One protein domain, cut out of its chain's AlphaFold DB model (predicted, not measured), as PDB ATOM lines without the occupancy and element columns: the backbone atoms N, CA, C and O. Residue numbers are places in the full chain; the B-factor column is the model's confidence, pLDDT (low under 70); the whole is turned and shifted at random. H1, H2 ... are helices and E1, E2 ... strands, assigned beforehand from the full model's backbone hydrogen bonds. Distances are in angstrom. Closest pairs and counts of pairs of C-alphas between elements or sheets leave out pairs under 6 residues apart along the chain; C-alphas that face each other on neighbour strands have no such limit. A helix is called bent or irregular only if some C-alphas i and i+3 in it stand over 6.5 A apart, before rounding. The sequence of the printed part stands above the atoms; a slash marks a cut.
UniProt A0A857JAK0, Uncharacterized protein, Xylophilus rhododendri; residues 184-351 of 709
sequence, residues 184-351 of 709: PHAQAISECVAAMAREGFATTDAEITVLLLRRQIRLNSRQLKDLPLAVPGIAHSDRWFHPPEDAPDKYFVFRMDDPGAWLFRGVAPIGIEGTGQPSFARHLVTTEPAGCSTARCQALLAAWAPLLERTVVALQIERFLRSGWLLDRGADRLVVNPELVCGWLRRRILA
ATOM      1  N   PRO A 184     168.235  74.919  86.112       93.25
ATOM      2  CA  PRO A 184     167.825  75.991  87.029       93.25
ATOM      3  C   PRO A 184     166.310  76.242  87.092       93.25
ATOM      4  O   PRO A 184     165.822  76.927  87.986       93.25
ATOM      5  N   HIS A 185     165.548  75.712  86.135       93.00
ATOM      6  CA  HIS A 185     164.108  75.913  86.006       93.00
ATOM      7  C   HIS A 185     163.303  74.625  86.195       93.00
ATOM      8  O   HIS A 185     162.075  74.666  86.108       93.00
ATOM      9  N   ALA A 186     163.971  73.502  86.482       93.75
ATOM     10  CA  ALA A 186     163.340  72.199  86.653       93.75
ATOM     11  C   ALA A 186     162.240  72.230  87.723       93.75
ATOM     12  O   ALA A 186     161.137  71.755  87.473       93.75
ATOM     13  N   GLN A 187     162.496  72.874  88.867       93.25
ATOM     14  CA  GLN A 187     161.515  72.986  89.948       93.25
ATOM     15  C   GLN A 187     160.241  73.718  89.505       93.25
ATOM     16  O   GLN A 187     159.147  73.200  89.694       93.25
ATOM     17  N   ALA A 188     160.369  74.871  88.844       92.06
ATOM     18  CA  ALA A 188     159.213  75.634  88.374       92.06
ATOM     19  C   ALA A 188     158.390  74.865  87.325       92.06
ATOM     20  O   ALA A 188     157.164  74.962  87.297       92.06
ATOM     21  N   ILE A 189     159.059  74.095  86.458       94.75
ATOM     22  CA  ILE A 189     158.393  73.223  85.483       94.75
ATOM     23  C   ILE A 189     157.615  72.128  86.221       94.75
ATOM     24  O   ILE A 189     156.424  71.955  85.962       94.75
ATOM     25  N   SER A 190     158.253  71.427  87.160       94.75
ATOM     26  CA  SER A 190     157.614  70.365  87.942       94.75
ATOM     27  C   SER A 190     156.443  70.883  88.778       94.75
ATOM     28  O   SER A 190     155.393  70.247  88.808       94.75
ATOM     29  N   GLU A 191     156.567  72.055  89.403       93.06
ATOM     30  CA  GLU A 191     155.487  72.701  90.159       93.06
ATOM     31  C   GLU A 191     154.307  73.079  89.261       93.06
ATOM     32  O   GLU A 191     153.156  72.844  89.632       93.06
ATOM     33  N   CYS A 192     154.574  73.596  88.059       93.25
ATOM     34  CA  CYS A 192     153.543  73.896  87.068       93.25
ATOM     35  C   CYS A 192     152.782  72.632  86.636       93.25
ATOM     36  O   CYS A 192     151.548  72.637  86.593       93.25
ATOM     37  N   VAL A 193     153.511  71.546  86.359       95.50
ATOM     38  CA  VAL A 193     152.936  70.249  85.971       95.50
ATOM     39  C   VAL A 193     152.128  69.631  87.111       95.50
ATOM     40  O   VAL A 193     150.984  69.222  86.914       95.50
ATOM     41  N   ALA A 194     152.678  69.623  88.325       93.62
ATOM     42  CA  ALA A 194     152.005  69.096  89.505       93.62
ATOM     43  C   ALA A 194     150.757  69.915  89.872       93.62
ATOM     44  O   ALA A 194     149.738  69.344  90.256       93.62
ATOM     45  N   ALA A 195     150.800  71.243  89.738       92.31
ATOM     46  CA  ALA A 195     149.654  72.100  90.018       92.31
ATOM     47  C   ALA A 195     148.471  71.797  89.093       92.31
ATOM     48  O   ALA A 195     147.362  71.611  89.588       92.31
ATOM     49  N   MET A 196     148.702  71.665  87.785       93.75
ATOM     50  CA  MET A 196     147.633  71.278  86.859       93.75
ATOM     51  C   MET A 196     147.133  69.858  87.115       93.75
ATOM     52  O   MET A 196     145.923  69.632  87.110       93.75
ATOM     53  N   ALA A 197     148.030  68.916  87.421       94.12
ATOM     54  CA  ALA A 197     147.630  67.549  87.749       94.12
ATOM     55  C   ALA A 197     146.727  67.502  88.996       94.12
ATOM     56  O   ALA A 197     145.725  66.786  89.003       94.12
ATOM     57  N   ARG A 198     146.992  68.345  90.009       92.00
ATOM     58  CA  ARG A 198     146.098  68.532  91.171       92.00
ATOM     59  C   ARG A 198     144.730  69.089  90.782       92.00
ATOM     60  O   ARG A 198     143.735  68.746  91.420       92.00
ATOM     61  N   GLU A 199     144.656  69.932  89.759       93.06
ATOM     62  CA  GLU A 199     143.389  70.393  89.174       93.06
ATOM     63  C   GLU A 199     142.714  69.336  88.284       93.06
ATOM     64  O   GLU A 199     141.572  69.523  87.860       93.06
ATOM     65  N   GLY A 200     143.382  68.200  88.067       93.62
ATOM     66  CA  GLY A 200     142.900  67.056  87.313       93.62
ATOM     67  C   GLY A 200     143.272  67.079  85.837       93.62
ATOM     68  O   GLY A 200     142.677  66.321  85.083       93.62
ATOM     69  N   PHE A 201     144.221  67.905  85.396       95.38
ATOM     70  CA  PHE A 201     144.574  68.028  83.979       95.38
ATOM     71  C   PHE A 201     146.083  68.045  83.751       95.38
ATOM     72  O   PHE A 201     146.863  68.460  84.600       95.38
ATOM     73  N   ALA A 202     146.507  67.612  82.568       94.94
ATOM     74  CA  ALA A 202     147.892  67.759  82.151       94.94
ATOM     75  C   ALA A 202     148.199  69.233  81.794       94.94
ATOM     76  O   ALA A 202     147.297  70.027  81.508       94.94
ATOM     77  N   THR A 203     149.475  69.604  81.770       95.06
ATOM     78  CA  THR A 203     149.959  70.921  81.327       95.06
ATOM     79  C   THR A 203     150.358  70.870  79.861       95.06
ATOM     80  O   THR A 203     151.012  69.938  79.427       95.06
ATOM     81  N   THR A 204     150.006  71.866  79.065       93.38
ATOM     82  CA  THR A 204     150.275  71.853  77.618       93.38
ATOM     83  C   THR A 204     151.689  72.333  77.289       93.38
ATOM     84  O   THR A 204     152.282  73.122  78.027       93.38
ATOM     85  N   ASP A 205     152.201  71.954  76.114       93.19
ATOM     86  CA  ASP A 205     153.430  72.519  75.534       93.19
ATOM     87  C   ASP A 205     153.421  74.056  75.534       93.19
ATOM     88  O   ASP A 205     154.448  74.697  75.765       93.19
ATOM     89  N   ALA A 206     152.260  74.654  75.255       89.06
ATOM     90  CA  ALA A 206     152.103  76.098  75.175       89.06
ATOM     91  C   ALA A 206     152.248  76.760  76.553       89.06
ATOM     92  O   ALA A 206     152.923  77.779  76.659       89.06
ATOM     93  N   GLU A 207     151.711  76.150  77.609       90.94
ATOM     94  CA  GLU A 207     151.849  76.637  78.988       90.94
ATOM     95  C   GLU A 207     153.290  76.544  79.488       90.94
ATOM     96  O   GLU A 207     153.821  77.526  80.008       90.94
ATOM     97  N   ILE A 208     153.965  75.414  79.250       93.69
ATOM     98  CA  ILE A 208     155.400  75.289  79.553       93.69
ATOM     99  C   ILE A 208     156.209  76.312  78.756       93.69
ATOM    100  O   ILE A 208     157.148  76.910  79.280       93.69
ATOM    101  N   THR A 209     155.826  76.579  77.507       92.12
ATOM    102  CA  THR A 209     156.473  77.628  76.716       92.12
ATOM    103  C   THR A 209     156.284  78.999  77.366       92.12
ATOM    104  O   THR A 209     157.277  79.696  77.532       92.12
ATOM    105  N   VAL A 210     155.074  79.381  77.800       89.56
ATOM    106  CA  VAL A 210     154.847  80.664  78.504       89.56
ATOM    107  C   VAL A 210     155.692  80.765  79.777       89.56
ATOM    108  O   VAL A 210     156.343  81.788  79.997       89.56
ATOM    109  N   LEU A 211     155.745  79.693  80.574       91.19
ATOM    110  CA  LEU A 211     156.573  79.625  81.781       91.19
ATOM    111  C   LEU A 211     158.055  79.901  81.470       91.19
ATOM    112  O   LEU A 211     158.731  80.624  82.210       91.19
ATOM    113  N   LEU A 212     158.561  79.323  80.379       91.50
ATOM    114  CA  LEU A 212     159.953  79.444  79.951       91.50
ATOM    115  C   LEU A 212     160.267  80.782  79.270       91.50
ATOM    116  O   LEU A 212     161.373  81.292  79.445       91.50
ATOM    117  N   LEU A 213     159.303  81.401  78.577       88.75
ATOM    118  CA  LEU A 213     159.482  82.708  77.932       88.75
ATOM    119  C   LEU A 213     159.946  83.776  78.923       88.75
ATOM    120  O   LEU A 213     160.914  84.488  78.665       88.75
ATOM    121  N   ARG A 214     159.305  83.844  80.096       83.75
ATOM    122  CA  ARG A 214     159.671  84.790  81.167       83.75
ATOM    123  C   ARG A 214     161.049  84.514  81.768       83.75
ATOM    124  O   ARG A 214     161.645  85.402  82.369       83.75
ATOM    125  N   ARG A 215     161.555  83.294  81.592       88.69
ATOM    126  CA  ARG A 215     162.881  82.838  82.023       88.69
ATOM    127  C   ARG A 215     163.918  82.942  80.906       88.69
ATOM    128  O   ARG A 215     165.006  82.410  81.057       88.69
ATOM    129  N   GLN A 216     163.590  83.627  79.804       91.31
ATOM    130  CA  GLN A 216     164.473  83.817  78.649       91.31
ATOM    131  C   GLN A 216     164.814  82.508  77.914       91.31
ATOM    132  O   GLN A 216     165.745  82.465  77.113       91.31
ATOM    133  N   ILE A 217     164.025  81.450  78.119       90.06
ATOM    134  CA  ILE A 217     164.245  80.140  77.509       90.06
ATOM    135  C   ILE A 217     163.231  79.898  76.405       90.06
ATOM    136  O   ILE A 217     162.026  80.091  76.566       90.06
ATOM    137  N   ARG A 218     163.725  79.390  75.275       91.25
ATOM    138  CA  ARG A 218     162.884  78.907  74.187       91.25
ATOM    139  C   ARG A 218     163.266  77.495  73.801       91.25
ATOM    140  O   ARG A 218     164.402  77.212  73.437       91.25
ATOM    141  N   LEU A 219     162.256  76.633  73.798       91.06
ATOM    142  CA  LEU A 219     162.353  75.278  73.286       91.06
ATOM    143  C   LEU A 219     161.528  75.147  72.001       91.06
ATOM    144  O   LEU A 219     160.439  75.709  71.858       91.06
ATOM    145  N   ASN A 220     162.056  74.409  71.032       88.94
ATOM    146  CA  ASN A 220     161.300  73.931  69.881       88.94
ATOM    147  C   ASN A 220     160.510  72.660  70.251       88.94
ATOM    148  O   ASN A 220     160.757  72.036  71.278       88.94
ATOM    149  N   SER A 221     159.576  72.232  69.396       87.31
ATOM    150  CA  SER A 221     158.710  71.075  69.683       87.31
ATOM    151  C   SER A 221     159.471  69.763  69.925       87.31
ATOM    152  O   SER A 221     158.996  68.909  70.665       87.31
ATOM    153  N   ARG A 222     160.656  69.588  69.324       86.75
ATOM    154  CA  ARG A 222     161.492  68.404  69.567       86.75
ATOM    155  C   ARG A 222     162.164  68.476  70.937       86.75
ATOM    156  O   ARG A 222     162.220  67.470  71.627       86.75
ATOM    157  N   GLN A 223     162.649  69.653  71.322       91.00
ATOM    158  CA  GLN A 223     163.226  69.882  72.644       91.00
ATOM    159  C   GLN A 223     162.161  69.771  73.743       91.00
ATOM    160  O   GLN A 223     162.429  69.142  74.750       91.00
ATOM    161  N   LEU A 224     160.941  70.285  73.540       92.69
ATOM    162  CA  LEU A 224     159.835  70.096  74.492       92.69
ATOM    163  C   LEU A 224     159.544  68.608  74.735       92.69
ATOM    164  O   LEU A 224     159.435  68.189  75.881       92.69
ATOM    165  N   LYS A 225     159.532  67.788  73.677       91.06
ATOM    166  CA  LYS A 225     159.391  66.330  73.808       91.06
ATOM    167  C   LYS A 225     160.516  65.681  74.623       91.06
ATOM    168  O   LYS A 225     160.279  64.720  75.346       91.06
ATOM    169  N   ASP A 226     161.736  66.195  74.496       91.06
ATOM    170  CA  ASP A 226     162.911  65.712  75.226       91.06
ATOM    171  C   ASP A 226     163.039  66.350  76.635       91.06
ATOM    172  O   ASP A 226     163.972  66.018  77.364       91.06
ATOM    173  N   LEU A 227     162.128  67.245  77.048       93.75
ATOM    174  CA  LEU A 227     162.186  67.946  78.339       93.75
ATOM    175  C   LEU A 227     162.206  67.012  79.569       93.75
ATOM    176  O   LEU A 227     162.974  67.307  80.487       93.75
ATOM    177  N   PRO A 228     161.492  65.862  79.590       93.94
ATOM    178  CA  PRO A 228     161.611  64.874  80.669       93.94
ATOM    179  C   PRO A 228     163.036  64.354  80.912       93.94
ATOM    180  O   PRO A 228     163.349  63.882  81.998       93.94
ATOM    181  N   LEU A 229     163.938  64.455  79.924       88.19
ATOM    182  CA  LEU A 229     165.346  64.078  80.099       88.19
ATOM    183  C   LEU A 229     166.132  65.076  80.964       88.19
ATOM    184  O   LEU A 229     167.203  64.728  81.458       88.19
ATOM    185  N   ALA A 230     165.655  66.319  81.067       90.00
ATOM    186  CA  ALA A 230     166.281  67.395  81.834       90.00
ATOM    187  C   ALA A 230     165.539  67.692  83.148       90.00
ATOM    188  O   ALA A 230     166.138  68.237  84.072       90.00
ATOM    189  N   VAL A 231     164.258  67.328  83.232       94.56
ATOM    190  CA  VAL A 231     163.401  67.529  84.405       94.56
ATOM    191  C   VAL A 231     162.844  66.167  84.833       94.56
ATOM    192  O   VAL A 231     161.866  65.700  84.252       94.56
ATOM    193  N   PRO A 232     163.470  65.485  85.806       89.94
ATOM    194  CA  PRO A 232     162.937  64.237  86.345       89.94
ATOM    195  C   PRO A 232     161.569  64.447  87.009       89.94
ATOM    196  O   PRO A 232     161.306  65.503  87.581       89.94
ATOM    197  N   GLY A 233     160.707  63.427  86.966       90.38
ATOM    198  CA  GLY A 233     159.380  63.469  87.598       90.38
ATOM    199  C   GLY A 233     158.262  64.055  86.730       90.38
ATOM    200  O   GLY A 233     157.152  64.242  87.218       90.38
ATOM    201  N   ILE A 234     158.522  64.310  85.445       96.19
ATOM    202  CA  ILE A 234     157.491  64.627  84.448       96.19
ATOM    203  C   ILE A 234     157.575  63.652  83.268       96.19
ATOM    204  O   ILE A 234     158.644  63.136  82.948       96.19
ATOM    205  N   ALA A 235     156.452  63.425  82.599       93.75
ATOM    206  CA  ALA A 235     156.344  62.686  81.345       93.75
ATOM    207  C   ALA A 235     155.766  63.590  80.245       93.75
ATOM    208  O   ALA A 235     155.159  64.620  80.545       93.75
ATOM    209  N   HIS A 236     155.976  63.224  78.975       94.06
ATOM    210  CA  HIS A 236     155.461  63.959  77.814       94.06
ATOM    211  C   HIS A 236     154.725  63.036  76.849       94.06
ATOM    212  O   HIS A 236     155.303  62.064  76.362       94.06
ATOM    213  N   SER A 237     153.485  63.393  76.527       88.81
ATOM    214  CA  SER A 237     152.617  62.657  75.606       88.81
ATOM    215  C   SER A 237     151.738  63.642  74.839       88.81
ATOM    216  O   SER A 237     151.167  64.551  75.429       88.81
ATOM    217  N   ASP A 238     151.660  63.506  73.513       84.69
ATOM    218  CA  ASP A 238     150.761  64.280  72.637       84.69
ATOM    219  C   ASP A 238     150.723  65.805  72.864       84.69
ATOM    220  O   ASP A 238     149.693  66.445  72.665       84.69
ATOM    221  N   ARG A 239     151.878  66.414  73.189       91.19
ATOM    222  CA  ARG A 239     152.050  67.854  73.514       91.19
ATOM    223  C   ARG A 239     151.564  68.274  74.903       91.19
ATOM    224  O   ARG A 239     151.235  69.444  75.122       91.19
ATOM    225  N   TRP A 240     151.524  67.325  75.825       94.62
ATOM    226  CA  TRP A 240     151.147  67.533  77.210       94.62
ATOM    227  C   TRP A 240     152.183  66.939  78.153       94.62
ATOM    228  O   TRP A 240     152.793  65.910  77.872       94.62
ATOM    229  N   PHE A 241     152.331  67.589  79.296       96.50
ATOM    230  CA  PHE A 241     153.170  67.219  80.412       96.50
ATOM    231  C   PHE A 241     152.304  66.836  81.601       96.50
ATOM    232  O   PHE A 241     151.335  67.520  81.929       96.50
ATOM    233  N   HIS A 242     152.657  65.746  82.257       95.81
ATOM    234  CA  HIS A 242     151.956  65.235  83.429       95.81
ATOM    235  C   HIS A 242     152.950  64.490  84.327       95.81
ATOM    236  O   HIS A 242     154.020  64.100  83.847       95.81
ATOM    237  N   PRO A 243     152.626  64.263  85.608       95.19
ATOM    238  CA  PRO A 243     153.350  63.287  86.415       95.19
ATOM    239  C   PRO A 243     153.305  61.904  85.729       95.19
ATOM    240  O   PRO A 243     152.263  61.563  85.152       95.19
ATOM    241  N   PRO A 244     154.394  61.115  85.729       88.94
ATOM    242  CA  PRO A 244     154.458  59.815  85.050       88.94
ATOM    243  C   PRO A 244     153.302  58.869  85.404       88.94
ATOM    244  O   PRO A 244     152.750  58.200  84.535       88.94
ATOM    245  N   GLU A 245     152.890  58.880  86.665       86.00
ATOM    246  CA  GLU A 245     151.827  58.055  87.231       86.00
ATOM    247  C   GLU A 245     150.404  58.609  87.024       86.00
ATOM    248  O   GLU A 245     149.432  57.946  87.387       86.00
ATOM    249  N   ASP A 246     150.261  59.813  86.454       88.38
ATOM    250  CA  ASP A 246     149.004  60.577  86.455       88.38
ATOM    251  C   ASP A 246     148.563  61.032  85.050       88.38
ATOM    252  O   ASP A 246     147.926  62.071  84.885       88.38
ATOM    253  N   ALA A 247     148.892  60.256  84.013       86.25
ATOM    254  CA  ALA A 247     148.544  60.558  82.622       86.25
ATOM    255  C   ALA A 247     147.018  60.542  82.360       86.25
ATOM    256  O   ALA A 247     146.340  59.607  82.803       86.25
ATOM    257  N   PRO A 248     146.448  61.505  81.600       88.38
ATOM    258  CA  PRO A 248     145.100  61.376  81.041       88.38
ATOM    259  C   PRO A 248     145.043  60.221  80.013       88.38
ATOM    260  O   PRO A 248     146.041  59.931  79.360       88.38
ATOM    261  N   ASP A 249     143.888  59.563  79.842       78.12
ATOM    262  CA  ASP A 249     143.739  58.489  78.835       78.12
ATOM    263  C   ASP A 249     143.649  59.054  77.416       78.12
ATOM    264  O   ASP A 249     143.980  58.383  76.440       78.12
ATOM    265  N   LYS A 250     143.174  60.295  77.300       80.94
ATOM    266  CA  LYS A 250     143.075  61.041  76.058       80.94
ATOM    267  C   LYS A 250     143.543  62.465  76.251       80.94
ATOM    268  O   LYS A 250     143.133  63.170  77.172       80.94
ATOM    269  N   TYR A 251     144.327  62.911  75.285       82.38
ATOM    270  CA  TYR A 251     144.755  64.290  75.175       82.38
ATOM    271  C   TYR A 251     143.797  65.025  74.246       82.38
ATOM    272  O   TYR A 251     143.603  64.651  73.090       82.38
ATOM    273  N   PHE A 252     143.153  66.068  74.759       79.94
ATOM    274  CA  PHE A 252     142.295  66.913  73.940       79.94
ATOM    275  C   PHE A 252     143.141  67.915  73.146       79.94
ATOM    276  O   PHE A 252     144.215  68.330  73.585       79.94
ATOM    277  N   VAL A 253     142.652  68.367  71.989       76.31
ATOM    278  CA  VAL A 253     143.273  69.502  71.296       76.31
ATOM    279  C   VAL A 253     142.920  70.771  72.058       76.31
ATOM    280  O   VAL A 253     141.862  71.366  71.870       76.31
ATOM    281  N   PHE A 254     143.819  71.190  72.937       79.06
ATOM    282  CA  PHE A 254     143.653  72.418  73.690       79.06
ATOM    283  C   PHE A 254     144.248  73.608  72.949       79.06
ATOM    284  O   PHE A 254     145.367  73.559  72.428       79.06
ATOM    285  N   ARG A 255     143.494  74.706  72.937       78.00
ATOM    286  CA  ARG A 255     143.979  75.998  72.474       78.00
ATOM    287  C   ARG A 255     144.011  76.957  73.654       78.00
ATOM    288  O   ARG A 255     143.015  77.100  74.355       78.00
ATOM    289  N   MET A 256     145.134  77.643  73.852       74.06
ATOM    290  CA  MET A 256     145.250  78.618  74.940       74.06
ATOM    291  C   MET A 256     144.371  79.860  74.735       74.06
ATOM    292  O   MET A 256     144.183  80.605  75.678       74.06
ATOM    293  N   ASP A 257     143.812  80.091  73.546       71.69
ATOM    294  CA  ASP A 257     142.825  81.154  73.304       71.69
ATOM    295  C   ASP A 257     141.375  80.684  73.501       71.69
ATOM    296  O   ASP A 257     140.450  81.374  73.084       71.69
ATOM    297  N   ASP A 258     141.159  79.500  74.082       83.19
ATOM    298  CA  ASP A 258     139.826  78.999  74.401       83.19
ATOM    299  C   ASP A 258     139.450  79.323  75.863       83.19
ATOM    300  O   ASP A 258     139.789  78.544  76.764       83.19
ATOM    301  N   PRO A 259     138.701  80.417  76.121       81.12
ATOM    302  CA  PRO A 259     138.291  80.781  77.476       81.12
ATOM    303  C   PRO A 259     137.363  79.739  78.113       81.12
ATOM    304  O   PRO A 259     137.373  79.570  79.328       81.12
ATOM    305  N   GLY A 260     136.593  78.992  77.311       87.06
ATOM    306  CA  GLY A 260     135.747  77.913  77.824       87.06
ATOM    307  C   GLY A 260     136.585  76.754  78.357       87.06
ATOM    308  O   GLY A 260     136.291  76.202  79.414       87.06
ATOM    309  N   ALA A 261     137.674  76.413  77.667       88.06
ATOM    310  CA  ALA A 261     138.584  75.378  78.138       88.06
ATOM    311  C   ALA A 261     139.325  75.799  79.420       88.06
ATOM    312  O   ALA A 261     139.508  74.959  80.296       88.06
ATOM    313  N   TRP A 262     139.705  77.075  79.560       87.38
ATOM    314  CA  TRP A 262     140.316  77.606  80.792       87.38
ATOM    315  C   TRP A 262     139.342  77.587  81.962       87.38
ATOM    316  O   TRP A 262     139.684  77.096  83.032       87.38
ATOM    317  N   LEU A 263     138.108  78.035  81.733       90.50
ATOM    318  CA  LEU A 263     137.035  77.973  82.720       90.50
ATOM    319  C   LEU A 263     136.818  76.536  83.222       90.50
ATOM    320  O   LEU A 263     136.671  76.308  84.421       90.50
ATOM    321  N   PHE A 264     136.829  75.557  82.312       94.06
ATOM    322  CA  PHE A 264     136.597  74.160  82.666       94.06
ATOM    323  C   PHE A 264     137.781  73.519  83.398       94.06
ATOM    324  O   PHE A 264     137.589  72.883  84.436       94.06
ATOM    325  N   ARG A 265     138.998  73.665  82.854       92.94
ATOM    326  CA  ARG A 265     140.187  72.922  83.303       92.94
ATOM    327  C   ARG A 265     141.080  73.674  84.293       92.94
ATOM    328  O   ARG A 265     141.978  73.067  84.864       92.94
ATOM    329  N   GLY A 266     140.848  74.969  84.475       90.31
ATOM    330  CA  GLY A 266     141.740  75.862  85.203       90.31
ATOM    331  C   GLY A 266     142.880  76.413  84.339       90.31
ATOM    332  O   GLY A 266     143.002  76.124  83.140       90.31
ATOM    333  N   VAL A 267     143.728  77.223  84.971       87.88
ATOM    334  CA  VAL A 267     144.884  77.884  84.344       87.88
ATOM    335  C   VAL A 267     146.149  77.496  85.098       87.88
ATOM    336  O   VAL A 267     146.204  77.636  86.319       87.88
ATOM    337  N   ALA A 268     147.174  77.036  84.376       86.38
ATOM    338  CA  ALA A 268     148.445  76.658  84.982       86.38
ATOM    339  C   ALA A 268     149.146  77.852  85.655       86.38
ATOM    340  O   ALA A 268     149.040  78.981  85.170       86.38
ATOM    341  N   PRO A 269     149.919  77.628  86.733       84.19
ATOM    342  CA  PRO A 269     150.687  78.684  87.387       84.19
ATOM    343  C   PRO A 269     151.947  79.021  86.568       84.19
ATOM    344  O   PRO A 269     153.062  78.613  86.883       84.19
ATOM    345  N   ILE A 270     151.766  79.768  85.481       79.12
ATOM    346  CA  ILE A 270     152.813  80.108  84.501       79.12
ATOM    347  C   ILE A 270     153.463  81.490  84.738       79.12
ATOM    348  O   ILE A 270     154.084  82.046  83.832       79.12
ATOM    349  N   GLY A 271     153.376  82.048  85.958       64.69
ATOM    350  CA  GLY A 271     153.818  83.418  86.283       64.69
ATOM    351  C   GLY A 271     154.075  83.715  87.775       64.69
ATOM    352  O   GLY A 271     154.190  82.799  88.580       64.69
ATOM    353  N   ILE A 272     154.201  85.011  88.114       47.66
ATOM    354  CA  ILE A 272     154.595  85.533  89.447       47.66
ATOM    355  C   ILE A 272     153.437  85.478  90.457       47.66
ATOM    356  O   ILE A 272     153.674  85.292  91.643       47.66
ATOM    357  N   GLU A 273     152.186  85.569  89.995       53.62
ATOM    358  CA  GLU A 273     151.006  85.606  90.875       53.62
ATOM    359  C   GLU A 273     150.662  84.258  91.529       53.62
ATOM    360  O   GLU A 273     149.755  84.207  92.347       53.62
ATOM    361  N   GLY A 274     151.408  83.181  91.238       51.41
ATOM    362  CA  GLY A 274     151.502  81.966  92.068       51.41
ATOM    363  C   GLY A 274     150.242  81.099  92.219       51.41
ATOM    364  O   GLY A 274     150.359  79.908  92.498       51.41
ATOM    365  N   THR A 275     149.046  81.630  91.993       58.34
ATOM    366  CA  THR A 275     147.785  80.924  92.192       58.34
ATOM    367  C   THR A 275     147.145  80.715  90.830       58.34
ATOM    368  O   THR A 275     146.423  81.576  90.332       58.34
ATOM    369  N   GLY A 276     147.452  79.589  90.181       64.69
ATOM    370  CA  GLY A 276     146.693  79.160  89.004       64.69
ATOM    371  C   GLY A 276     145.182  79.236  89.268       64.69
ATOM    372  O   GLY A 276     144.742  79.164  90.417       64.69
ATOM    373  N   GLN A 277     144.373  79.405  88.224       78.69
ATOM    374  CA  GLN A 277     142.922  79.425  88.416       78.69
ATOM    375  C   GLN A 277     142.416  77.996  88.659       78.69
ATOM    376  O   GLN A 277     142.773  77.103  87.879       78.69
ATOM    377  N   PRO A 278     141.592  77.766  89.697       85.06
ATOM    378  CA  PRO A 278     141.061  76.443  89.992       85.06
ATOM    379  C   PRO A 278     140.116  75.961  88.885       85.06
ATOM    380  O   PRO A 278     139.472  76.763  88.203       85.06
ATOM    381  N   SER A 279     140.009  74.644  88.705       92.38
ATOM    382  CA  SER A 279     139.195  74.066  87.633       92.38
ATOM    383  C   SER A 279     137.725  73.903  88.028       92.38
ATOM    384  O   SER A 279     137.397  73.319  89.068       92.38
ATOM    385  N   PHE A 280     136.804  74.349  87.163       96.19
ATOM    386  CA  PHE A 280     135.379  74.054  87.345       96.19
ATOM    387  C   PHE A 280     135.120  72.541  87.350       96.19
ATOM    388  O   PHE A 280     134.268  72.061  88.093       96.19
ATOM    389  N   ALA A 281     135.882  71.760  86.578       96.31
ATOM    390  CA  ALA A 281     135.772  70.306  86.578       96.31
ATOM    391  C   ALA A 281     136.058  69.695  87.961       96.31
ATOM    392  O   ALA A 281     135.311  68.828  88.417       96.31
ATOM    393  N   ARG A 282     137.101  70.163  88.661       95.25
ATOM    394  CA  ARG A 282     137.402  69.724  90.029       95.25
ATOM    395  C   ARG A 282     136.309  70.141  91.001       95.25
ATOM    396  O   ARG A 282     135.937  69.327  91.849       95.25
ATOM    397  N   HIS A 283     135.781  71.358  90.873       95.88
ATOM    398  CA  HIS A 283     134.639  71.809  91.669       95.88
ATOM    399  C   HIS A 283     133.426  70.893  91.463       95.88
ATOM    400  O   HIS A 283     132.923  70.318  92.425       95.88
ATOM    401  N   LEU A 284     133.044  70.654  90.207       96.38
ATOM    402  CA  LEU A 284     131.919  69.802  89.835       96.38
ATOM    403  C   LEU A 284     132.052  68.384  90.402       96.38
ATOM    404  O   LEU A 284     131.105  67.881  90.991       96.38
ATOM    405  N   VAL A 285     133.220  67.748  90.284       94.62
ATOM    406  CA  VAL A 285     133.441  66.386  90.814       94.62
ATOM    407  C   VAL A 285     133.483  66.356  92.341       94.62
ATOM    408  O   VAL A 285     133.119  65.355  92.950       94.62
ATOM    409  N   THR A 286     133.942  67.434  92.978       93.56
ATOM    410  CA  THR A 286     133.983  67.515  94.443       93.56
ATOM    411  C   THR A 286     132.583  67.693  95.024       93.56
ATOM    412  O   THR A 286     132.280  67.090  96.050       93.56
ATOM    413  N   THR A 287     131.734  68.484  94.369       94.62
ATOM    414  CA  THR A 287     130.359  68.745  94.815       94.62
ATOM    415  C   THR A 287     129.390  67.640  94.395       94.62
ATOM    416  O   THR A 287     128.539  67.246  95.183       94.62
ATOM    417  N   GLU A 288     129.527  67.120  93.176       93.94
ATOM    418  CA  GLU A 288     128.611  66.154  92.558       93.94
ATOM    419  C   GLU A 288     129.409  64.964  91.974       93.94
ATOM    420  O   GLU A 288     129.475  64.787  90.752       93.94
ATOM    421  N   PRO A 289     130.042  64.114  92.811       88.75
ATOM    422  CA  PRO A 289     130.930  63.042  92.339       88.75
ATOM    423  C   PRO A 289     130.227  62.016  91.437       88.75
ATOM    424  O   PRO A 289     130.852  61.433  90.552       88.75
ATOM    425  N   ALA A 290     128.918  61.821  91.621       85.38
ATOM    426  CA  ALA A 290     128.089  60.936  90.799       85.38
ATOM    427  C   ALA A 290     127.528  61.602  89.524       85.38
ATOM    428  O   ALA A 290     126.789  60.960  88.769       85.38
ATOM    429  N   GLY A 291     127.864  62.872  89.286       90.44
ATOM    430  CA  GLY A 291     127.250  63.723  88.271       90.44
ATOM    431  C   GLY A 291     125.954  64.381  88.736       90.44
ATOM    432  O   GLY A 291     125.374  64.002  89.752       90.44
ATOM    433  N   CYS A 292     125.483  65.357  87.964       93.25
ATOM    434  CA  CYS A 292     124.284  66.136  88.278       93.25
ATOM    435  C   CYS A 292     123.461  66.463  87.027       93.25
ATOM    436  O   CYS A 292     123.924  66.250  85.908       93.25
ATOM    437  N   SER A 293     122.244  66.976  87.207       91.19
ATOM    438  CA  SER A 293     121.405  67.398  86.080       91.19
ATOM    439  C   SER A 293     121.969  68.584  85.321       91.19
ATOM    440  O   SER A 293     122.772  69.353  85.855       91.19
ATOM    441  N   THR A 294     121.516  68.777  84.081       89.75
ATOM    442  CA  THR A 294     121.926  69.930  83.272       89.75
ATOM    443  C   THR A 294     121.638  71.249  84.000       89.75
ATOM    444  O   THR A 294     122.517  72.107  84.097       89.75
ATOM    445  N   ALA A 295     120.453  71.379  84.608       90.44
ATOM    446  CA  ALA A 295     120.072  72.557  85.393       90.44
ATOM    447  C   ALA A 295     120.964  72.754  86.632       90.44
ATOM    448  O   ALA A 295     121.384  73.873  86.933       90.44
ATOM    449  N   ARG A 296     121.308  71.667  87.338       96.19
ATOM    450  CA  ARG A 296     122.212  71.728  88.492       96.19
ATOM    451  C   ARG A 296     123.633  72.106  88.076       96.19
ATOM    452  O   ARG A 296     124.252  72.929  88.741       96.19
ATOM    453  N   CYS A 297     124.121  71.572  86.960       94.94
ATOM    454  CA  CYS A 297     125.437  71.891  86.413       94.94
ATOM    455  C   CYS A 297     125.540  73.372  86.013       94.94
ATOM    456  O   CYS A 297     126.524  74.030  86.345       94.94
ATOM    457  N   GLN A 298     124.497  73.926  85.381       95.12
ATOM    458  CA  GLN A 298     124.402  75.361  85.081       95.12
ATOM    459  C   GLN A 298     124.410  76.212  86.357       95.12
ATOM    460  O   GLN A 298     125.140  77.197  86.426       95.12
ATOM    461  N   ALA A 299     123.648  75.821  87.383       95.94
ATOM    462  CA  ALA A 299     123.633  76.528  88.662       95.94
ATOM    463  C   ALA A 299     125.012  76.516  89.348       95.94
ATOM    464  O   ALA A 299     125.449  77.548  89.853       95.94
ATOM    465  N   LEU A 300     125.717  75.379  89.319       96.94
ATOM    466  CA  LEU A 300     127.083  75.271  89.840       96.94
ATOM    467  C   LEU A 300     128.063  76.143  89.050       96.94
ATOM    468  O   LEU A 300     128.890  76.816  89.656       96.94
ATOM    469  N   LEU A 301     127.959  76.181  87.718       96.06
ATOM    470  CA  LEU A 301     128.826  77.026  86.896       96.06
ATOM    471  C   LEU A 301     128.575  78.518  87.142       96.06
ATOM    472  O   LEU A 301     129.528  79.283  87.250       96.06
ATOM    473  N   ALA A 302     127.312  78.925  87.276       94.69
ATOM    474  CA  ALA A 302     126.948  80.301  87.605       94.69
ATOM    475  C   ALA A 302     127.449  80.714  88.999       94.69
ATOM    476  O   ALA A 302     127.902  81.838  89.178       94.69
ATOM    477  N   ALA A 303     127.404  79.803  89.979       94.44
ATOM    478  CA  ALA A 303     127.953  80.052  91.310       94.44
ATOM    479  C   ALA A 303     129.491  80.117  91.305       94.44
ATOM    480  O   ALA A 303     130.076  80.932  92.013       94.44
ATOM    481  N   TRP A 304     130.141  79.274  90.498       93.00
ATOM    482  CA  TRP A 304     131.598  79.222  90.364       93.00
ATOM    483  C   TRP A 304     132.178  80.438  89.632       93.00
ATOM    484  O   TRP A 304     133.232  80.945  90.004       93.00
ATOM    485  N   ALA A 305     131.491  80.911  88.592       92.44
ATOM    486  CA  ALA A 305     131.899  82.042  87.767       92.44
ATOM    487  C   ALA A 305     130.774  83.096  87.725       92.44
ATOM    488  O   ALA A 305     130.078  83.210  86.713       92.44
ATOM    489  N   PRO A 306     130.600  83.888  88.803       90.81
ATOM    490  CA  PRO A 306     129.455  84.790  88.975       90.81
ATOM    491  C   PRO A 306     129.394  85.931  87.952       90.81
ATOM    492  O   PRO A 306     128.350  86.555  87.791       90.81
ATOM    493  N   LEU A 307     130.498  86.196  87.247       90.38
ATOM    494  CA  LEU A 307     130.569  87.190  86.174       90.38
ATOM    495  C   LEU A 307     129.978  86.690  84.844       90.38
ATOM    496  O   LEU A 307     129.825  87.477  83.916       90.38
ATOM    497  N   LEU A 308     129.670  85.395  84.716       89.62
ATOM    498  CA  LEU A 308     129.056  84.857  83.504       89.62
ATOM    499  C   LEU A 308     127.548  85.102  83.507       89.62
ATOM    500  O   LEU A 308     126.827  84.675  84.408       89.62
ATOM    501  N   GLU A 309     127.049  85.714  82.436       91.25
ATOM    502  CA  GLU A 309     125.613  85.827  82.207       91.25
ATOM    503  C   GLU A 309     124.953  84.444  82.093       91.25
ATOM    504  O   GLU A 309     125.535  83.488  81.571       91.25
ATOM    505  N   ARG A 310     123.688  84.330  82.518       87.19
ATOM    506  CA  ARG A 310     122.937  83.057  82.494       87.19
ATOM    507  C   ARG A 310     122.876  82.418  81.101       87.19
ATOM    508  O   ARG A 310     122.964  81.198  80.976       87.19
ATOM    509  N   THR A 311     122.738  83.236  80.062       85.94
ATOM    510  CA  THR A 311     122.750  82.809  78.653       85.94
ATOM    511  C   THR A 311     124.102  82.207  78.267       85.94
ATOM    512  O   THR A 311     124.156  81.140  77.655       85.94
ATOM    513  N   VAL A 312     125.202  82.836  78.690       88.62
ATOM    514  CA  VAL A 312     126.570  82.352  78.469       88.62
ATOM    515  C   VAL A 312     126.820  81.050  79.230       88.62
ATOM    516  O   VAL A 312     127.399  80.127  78.663       88.62
ATOM    517  N   VAL A 313     126.335  80.922  80.469       92.31
ATOM    518  CA  VAL A 313     126.431  79.681  81.259       92.31
ATOM    519  C   VAL A 313     125.815  78.498  80.509       92.31
ATOM    520  O   VAL A 313     126.468  77.464  80.354       92.31
ATOM    521  N   ALA A 314     124.593  78.650  79.985       81.81
ATOM    522  CA  ALA A 314     123.934  77.596  79.212       81.81
ATOM    523  C   ALA A 314     124.748  77.207  77.963       81.81
ATOM    524  O   ALA A 314     125.008  76.021  77.736       81.81
ATOM    525  N   LEU A 315     125.238  78.202  77.213       81.88
ATOM    526  CA  LEU A 315     126.083  77.991  76.033       81.88
ATOM    527  C   LEU A 315     127.404  77.277  76.364       81.88
ATOM    528  O   LEU A 315     127.868  76.454  75.570       81.88
ATOM    529  N   GLN A 316     128.014  77.554  77.522       90.62
ATOM    530  CA  GLN A 316     129.237  76.870  77.956       90.62
ATOM    531  C   GLN A 316     128.978  75.399  78.291       90.62
ATOM    532  O   GLN A 316     129.746  74.547  77.850       90.62
ATOM    533  N   ILE A 317     127.879  75.059  78.975       89.25
ATOM    534  CA  ILE A 317     127.530  73.651  79.247       89.25
ATOM    535  C   ILE A 317     127.315  72.874  77.941       89.25
ATOM    536  O   ILE A 317     127.886  71.795  77.753       89.25
ATOM    537  N   GLU A 318     126.579  73.445  76.984       80.12
ATOM    538  CA  GLU A 318     126.423  72.845  75.654       80.12
ATOM    539  C   GLU A 318     127.759  72.701  74.922       80.12
ATOM    540  O   GLU A 318     128.006  71.710  74.228       80.12
ATOM    541  N   ARG A 319     128.647  73.690  75.050       84.50
ATOM    542  CA  ARG A 319     129.998  73.623  74.490       84.50
ATOM    543  C   ARG A 319     130.811  72.506  75.138       84.50
ATOM    544  O   ARG A 319     131.501  71.791  74.410       84.50
ATOM    545  N   PHE A 320     130.725  72.316  76.451       89.44
ATOM    546  CA  PHE A 320     131.427  71.249  77.164       89.44
ATOM    547  C   PHE A 320     130.952  69.866  76.717       89.44
ATOM    548  O   PHE A 320     131.787  69.014  76.416       89.44
ATOM    549  N   LEU A 321     129.644  69.670  76.546       80.44
ATOM    550  CA  LEU A 321     129.068  68.454  75.960       80.44
ATOM    551  C   LEU A 321     129.526  68.238  74.510       80.44
ATOM    552  O   LEU A 321     130.023  67.170  74.140       80.44
ATOM    553  N   ARG A 322     129.426  69.277  73.672       75.19
ATOM    554  CA  ARG A 322     129.853  69.226  72.264       75.19
ATOM    555  C   ARG A 322     131.354  69.056  72.089       75.19
ATOM    556  O   ARG A 322     131.758  68.581  71.031       75.19
ATOM    557  N   SER A 323     132.165  69.392  73.081       75.31
ATOM    558  CA  SER A 323     133.616  69.184  73.054       75.31
ATOM    559  C   SER A 323     134.029  67.888  73.758       75.31
ATOM    560  O   SER A 323     135.167  67.463  73.625       75.31
ATOM    561  N   GLY A 324     133.103  67.221  74.459       79.12
ATOM    562  CA  GLY A 324     133.370  65.985  75.199       79.12
ATOM    563  C   GLY A 324     134.065  66.189  76.550       79.12
ATOM    564  O   GLY A 324     134.566  65.215  77.104       79.12
ATOM    565  N   TRP A 325     134.094  67.420  77.074       88.38
ATOM    566  CA  TRP A 325     134.539  67.730  78.441       88.38
ATOM    567  C   TRP A 325     133.563  67.181  79.486       88.38
ATOM    568  O   TRP A 325     133.980  66.649  80.516       88.38
ATOM    569  N   LEU A 326     132.267  67.267  79.178       89.50
ATOM    570  CA  LEU A 326     131.186  66.626  79.921       89.50
ATOM    571  C   LEU A 326     130.614  65.459  79.114       89.50
ATOM    572  O   LEU A 326     130.535  65.519  77.884       89.50
ATOM    573  N   LEU A 327     130.187  64.415  79.818       83.31
ATOM    574  CA  LEU A 327     129.479  63.263  79.273       83.31
ATOM    575  C   LEU A 327     128.079  63.193  79.877       83.31
ATOM    576  O   LEU A 327     127.922  63.354  81.085       83.31
ATOM    577  N   ASP A 328     127.088  62.894  79.041       80.25
ATOM    578  CA  ASP A 328     125.749  62.508  79.488       80.25
ATOM    579  C   ASP A 328     125.719  60.991  79.742       80.25
ATOM    580  O   ASP A 328     126.029  60.195  78.848       80.25
ATOM    581  N   ARG A 329     125.386  60.597  80.975       73.56
ATOM    582  CA  ARG A 329     125.270  59.196  81.413       73.56
ATOM    583  C   ARG A 329     123.850  58.632  81.303       73.56
ATOM    584  O   ARG A 329     123.624  57.503  81.732       73.56
ATOM    585  N   GLY A 330     122.910  59.378  80.729       61.22
ATOM    586  CA  GLY A 330     121.492  59.044  80.761       61.22
ATOM    587  C   GLY A 330     120.823  59.510  82.057       61.22
ATOM    588  O   GLY A 330     121.490  59.874  83.025       61.22
ATOM    589  N   ALA A 331     119.486  59.532  82.051       62.56
ATOM    590  CA  ALA A 331     118.662  60.111  83.119       62.56
ATOM    591  C   ALA A 331     119.013  61.579  83.456       62.56
ATOM    592  O   ALA A 331     118.902  61.979  84.613       62.56
ATOM    593  N   ASP A 332     119.444  62.355  82.447       69.38
ATOM    594  CA  ASP A 332     119.898  63.747  82.590       69.38
ATOM    595  C   ASP A 332     120.986  63.873  83.670       69.38
ATOM    596  O   ASP A 332     120.847  64.633  84.619       69.38
ATOM    597  N   ARG A 333     122.056  63.068  83.585       83.56
ATOM    598  CA  ARG A 333     123.211  63.165  84.493       83.56
ATOM    599  C   ARG A 333     124.489  63.463  83.728       83.56
ATOM    600  O   ARG A 333     125.032  62.606  83.031       83.56
ATOM    601  N   LEU A 334     124.998  64.669  83.934       88.19
ATOM    602  CA  LEU A 334     126.260  65.156  83.407       88.19
ATOM    603  C   LEU A 334     127.411  64.817  84.356       88.19
ATOM    604  O   LEU A 334     127.348  65.105  85.552       88.19
ATOM    605  N   VAL A 335     128.484  64.245  83.813       91.19
ATOM    606  CA  VAL A 335     129.746  63.980  84.524       91.19
ATOM    607  C   VAL A 335     130.932  64.551  83.755       91.19
ATOM    608  O   VAL A 335     130.893  64.646  82.530       91.19
ATOM    609  N   VAL A 336     132.018  64.873  84.458       94.12
ATOM    610  CA  VAL A 336     133.310  65.162  83.817       94.12
ATOM    611  C   VAL A 336     133.818  63.904  83.114       94.12
ATOM    612  O   VAL A 336     133.720  62.802  83.654       94.12
ATOM    613  N   ASN A 337     134.354  64.058  81.903       89.75
ATOM    614  CA  ASN A 337     134.898  62.942  81.142       89.75
ATOM    615  C   ASN A 337     136.173  62.381  81.812       89.75
ATOM    616  O   ASN A 337     137.198  63.070  81.805       89.75
ATOM    617  N   PRO A 338     136.156  61.139  82.341       90.31
ATOM    618  CA  PRO A 338     137.310  60.557  83.030       90.31
ATOM    619  C   PRO A 338     138.517  60.340  82.104       90.31
ATOM    620  O   PRO A 338     139.646  60.284  82.591       90.31
ATOM    621  N   GLU A 339     138.298  60.247  80.785       86.25
ATOM    622  CA  GLU A 339     139.370  60.033  79.805       86.25
ATOM    623  C   GLU A 339     140.256  61.283  79.650       86.25
ATOM    624  O   GLU A 339     141.424  61.162  79.303       86.25
ATOM    625  N   LEU A 340     139.729  62.484  79.924       89.00
ATOM    626  CA  LEU A 340     140.438  63.756  79.710       89.00
ATOM    627  C   LEU A 340     141.198  64.263  80.940       89.00
ATOM    628  O   LEU A 340     141.840  65.310  80.871       89.00
ATOM    629  N   VAL A 341     141.088  63.558  82.066       93.69
ATOM    630  CA  VAL A 341     141.600  64.018  83.358       93.69
ATOM    631  C   VAL A 341     142.693  63.107  83.902       93.69
ATOM    632  O   VAL A 341     142.721  61.900  83.637       93.69
ATOM    633  N   CYS A 342     143.582  63.697  84.692       93.00
ATOM    634  CA  CYS A 342     144.626  63.005  85.431       93.00
ATOM    635  C   CYS A 342     144.032  62.112  86.534       93.00
ATOM    636  O   CYS A 342     142.867  62.235  86.937       93.00
ATOM    637  N   GLY A 343     144.832  61.166  87.004       87.19
ATOM    638  CA  GLY A 343     144.414  60.012  87.791       87.19
ATOM    639  C   GLY A 343     143.704  60.330  89.107       87.19
ATOM    640  O   GLY A 343     142.755  59.618  89.429       87.19
ATOM    641  N   TRP A 344     144.061  61.375  89.866       88.62
ATOM    642  CA  TRP A 344     143.297  61.710  91.088       88.62
ATOM    643  C   TRP A 344     141.835  62.059  90.784       88.62
ATOM    644  O   TRP A 344     140.920  61.461  91.362       88.62
ATOM    645  N   LEU A 345     141.611  62.993  89.855       92.50
ATOM    646  CA  LEU A 345     140.264  63.431  89.488       92.50
ATOM    647  C   LEU A 345     139.511  62.289  88.798       92.50
ATOM    648  O   LEU A 345     138.343  62.052  89.107       92.50
ATOM    649  N   ARG A 346     140.206  61.504  87.962       91.38
ATOM    650  CA  ARG A 346     139.660  60.284  87.356       91.38
ATOM    651  C   ARG A 346     139.152  59.303  88.407       91.38
ATOM    652  O   ARG A 346     138.009  58.871  88.319       91.38
ATOM    653  N   ARG A 347     139.971  58.964  89.411       88.94
ATOM    654  CA  ARG A 347     139.586  58.034  90.487       88.94
ATOM    655  C   ARG A 347     138.350  58.525  91.231       88.94
ATOM    656  O   ARG A 347     137.482  57.715  91.528       88.94
ATOM    657  N   ARG A 348     138.231  59.833  91.485       89.50
ATOM    658  CA  ARG A 348     137.031  60.406  92.115       89.50
ATOM    659  C   ARG A 348     135.788  60.304  91.241       89.50
ATOM    660  O   ARG A 348     134.749  59.895  91.747       89.50
ATOM    661  N   ILE A 349     135.906  60.619  89.950       88.31
ATOM    662  CA  ILE A 349     134.807  60.451  88.992       88.31
ATOM    663  C   ILE A 349     134.356  58.989  88.984       88.31
ATOM    664  O   ILE A 349     133.177  58.717  89.177       88.31
ATOM    665  N   LEU A 350     135.291  58.049  88.817       84.88
ATOM    666  CA  LEU A 350     134.988  56.619  88.739       84.88
ATOM    667  C   LEU A 350     134.446  56.051  90.060       84.88
ATOM    668  O   LEU A 350     133.588  55.180  90.025       84.88
ATOM    669  N   ALA A 351     134.889  56.548  91.217       84.44
ATOM    670  CA  ALA A 351     134.356  56.137  92.518       84.44
ATOM    671  C   ALA A 351     132.924  56.641  92.757       84.44
ATOM    672  O   ALA A 351     132.130  55.962  93.402       84.44
TER     673      ALA A 351
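What this domain is: This is residues 184 to 351 of the 709 residues of an uncharacterized protein of Xylophilus rhododendri (UniProt A0A857JAK0). Two lobes lie end to end along one long axis: the first holds H1, H2, H3 and the small strand hairpin E1 and E2, the second holds five crossed helices, H4 to H8, and the small strand hairpin E3 and E4. H1 lies along the long axis and runs toward the second lobe, while two long stretches with no named element, residues 243 to 258 and 266 to 279, lead from E2 to H4 and from H4 to H5, their C-alphas 9 to 16 A and 5 to 20 A from the mean of all C-alphas. The printed part has 168 residues, with eight named helices and four named strands in the order H1 H2 H3 E1 E2 H4 H5 H6 H7 E3 E4 H8. Both two-stranded sheets are antiparallel, and the class is mostly helix. The whole is compact, with a radius of gyration of the C-alphas of 16.2 A, yet elongated in outline, spanning 49 by 32 by 23 A.

Where its parts are: Find C-alpha 184 at (167.825, 75.991, 87.029); from there H1 runs 23.3 A to residue 198, irregular where C-alphas 184 and 187 are 7.6 A apart. Next come H2, residues 205 to 213, 12.1 A, and H3, residues 221 to 225. Look then for E1, residues 235 to 237, and E2, residues 240 to 242. H4 spans residues 259 to 265, and H5, residues 280 to 287, begins at (135.379, 74.054, 87.345). H6, residues 294 to 304, measures 15.2 A, and H7, residues 310 to 323, 19.9 A. E3, residues 326 to 328, and E4, residues 334 to 336, precede H8, residues 343 to 351, which ends at (134.356, 56.137, 92.518).

How they stand to each other: Start at H1 and H2, a helical hairpin that only just touches, with 3 pairs of C-alphas within 8 A, closest at Ile 189 and Ile 208, 7.0 A; the tilt is steep, 39 degrees. In the hairpin E1 and E2, N 235 and O 242 are 2.8 A apart. The C-alphas of Lys 225 in H3 and His 236 in E1 are 6.1 A apart. Farther on is the hub, H5, which touches H4 at Phe 280 and Phe 264, 4.8 A, H6 at Phe 280 and Trp 304, 7.1 A, and H8 at Val 285 and Ile 349, 6.4 A, closest C-alphas each. H6 touches H7 at a steep tilt of 66 degrees, closest at Gln 298 and Val 313, 6.1 A. In the hairpin E3 and E4, N 327 and O 335 are 2.8 A apart. Every O i to N i+4 pair is within hydrogen-bond range in H2 to H8, and 10 of 11 in H1.

The domain as a whole: The C-alphas farthest apart, of Pro 184 and Ala 331, are 51.8 A apart. The printed part has no cut, and the links E2 to H4 and H4 to H5 are long. Mean pLDDT of the printed part is 87.8; look for values under 70 at residues 271 to 276 and 330 to 332.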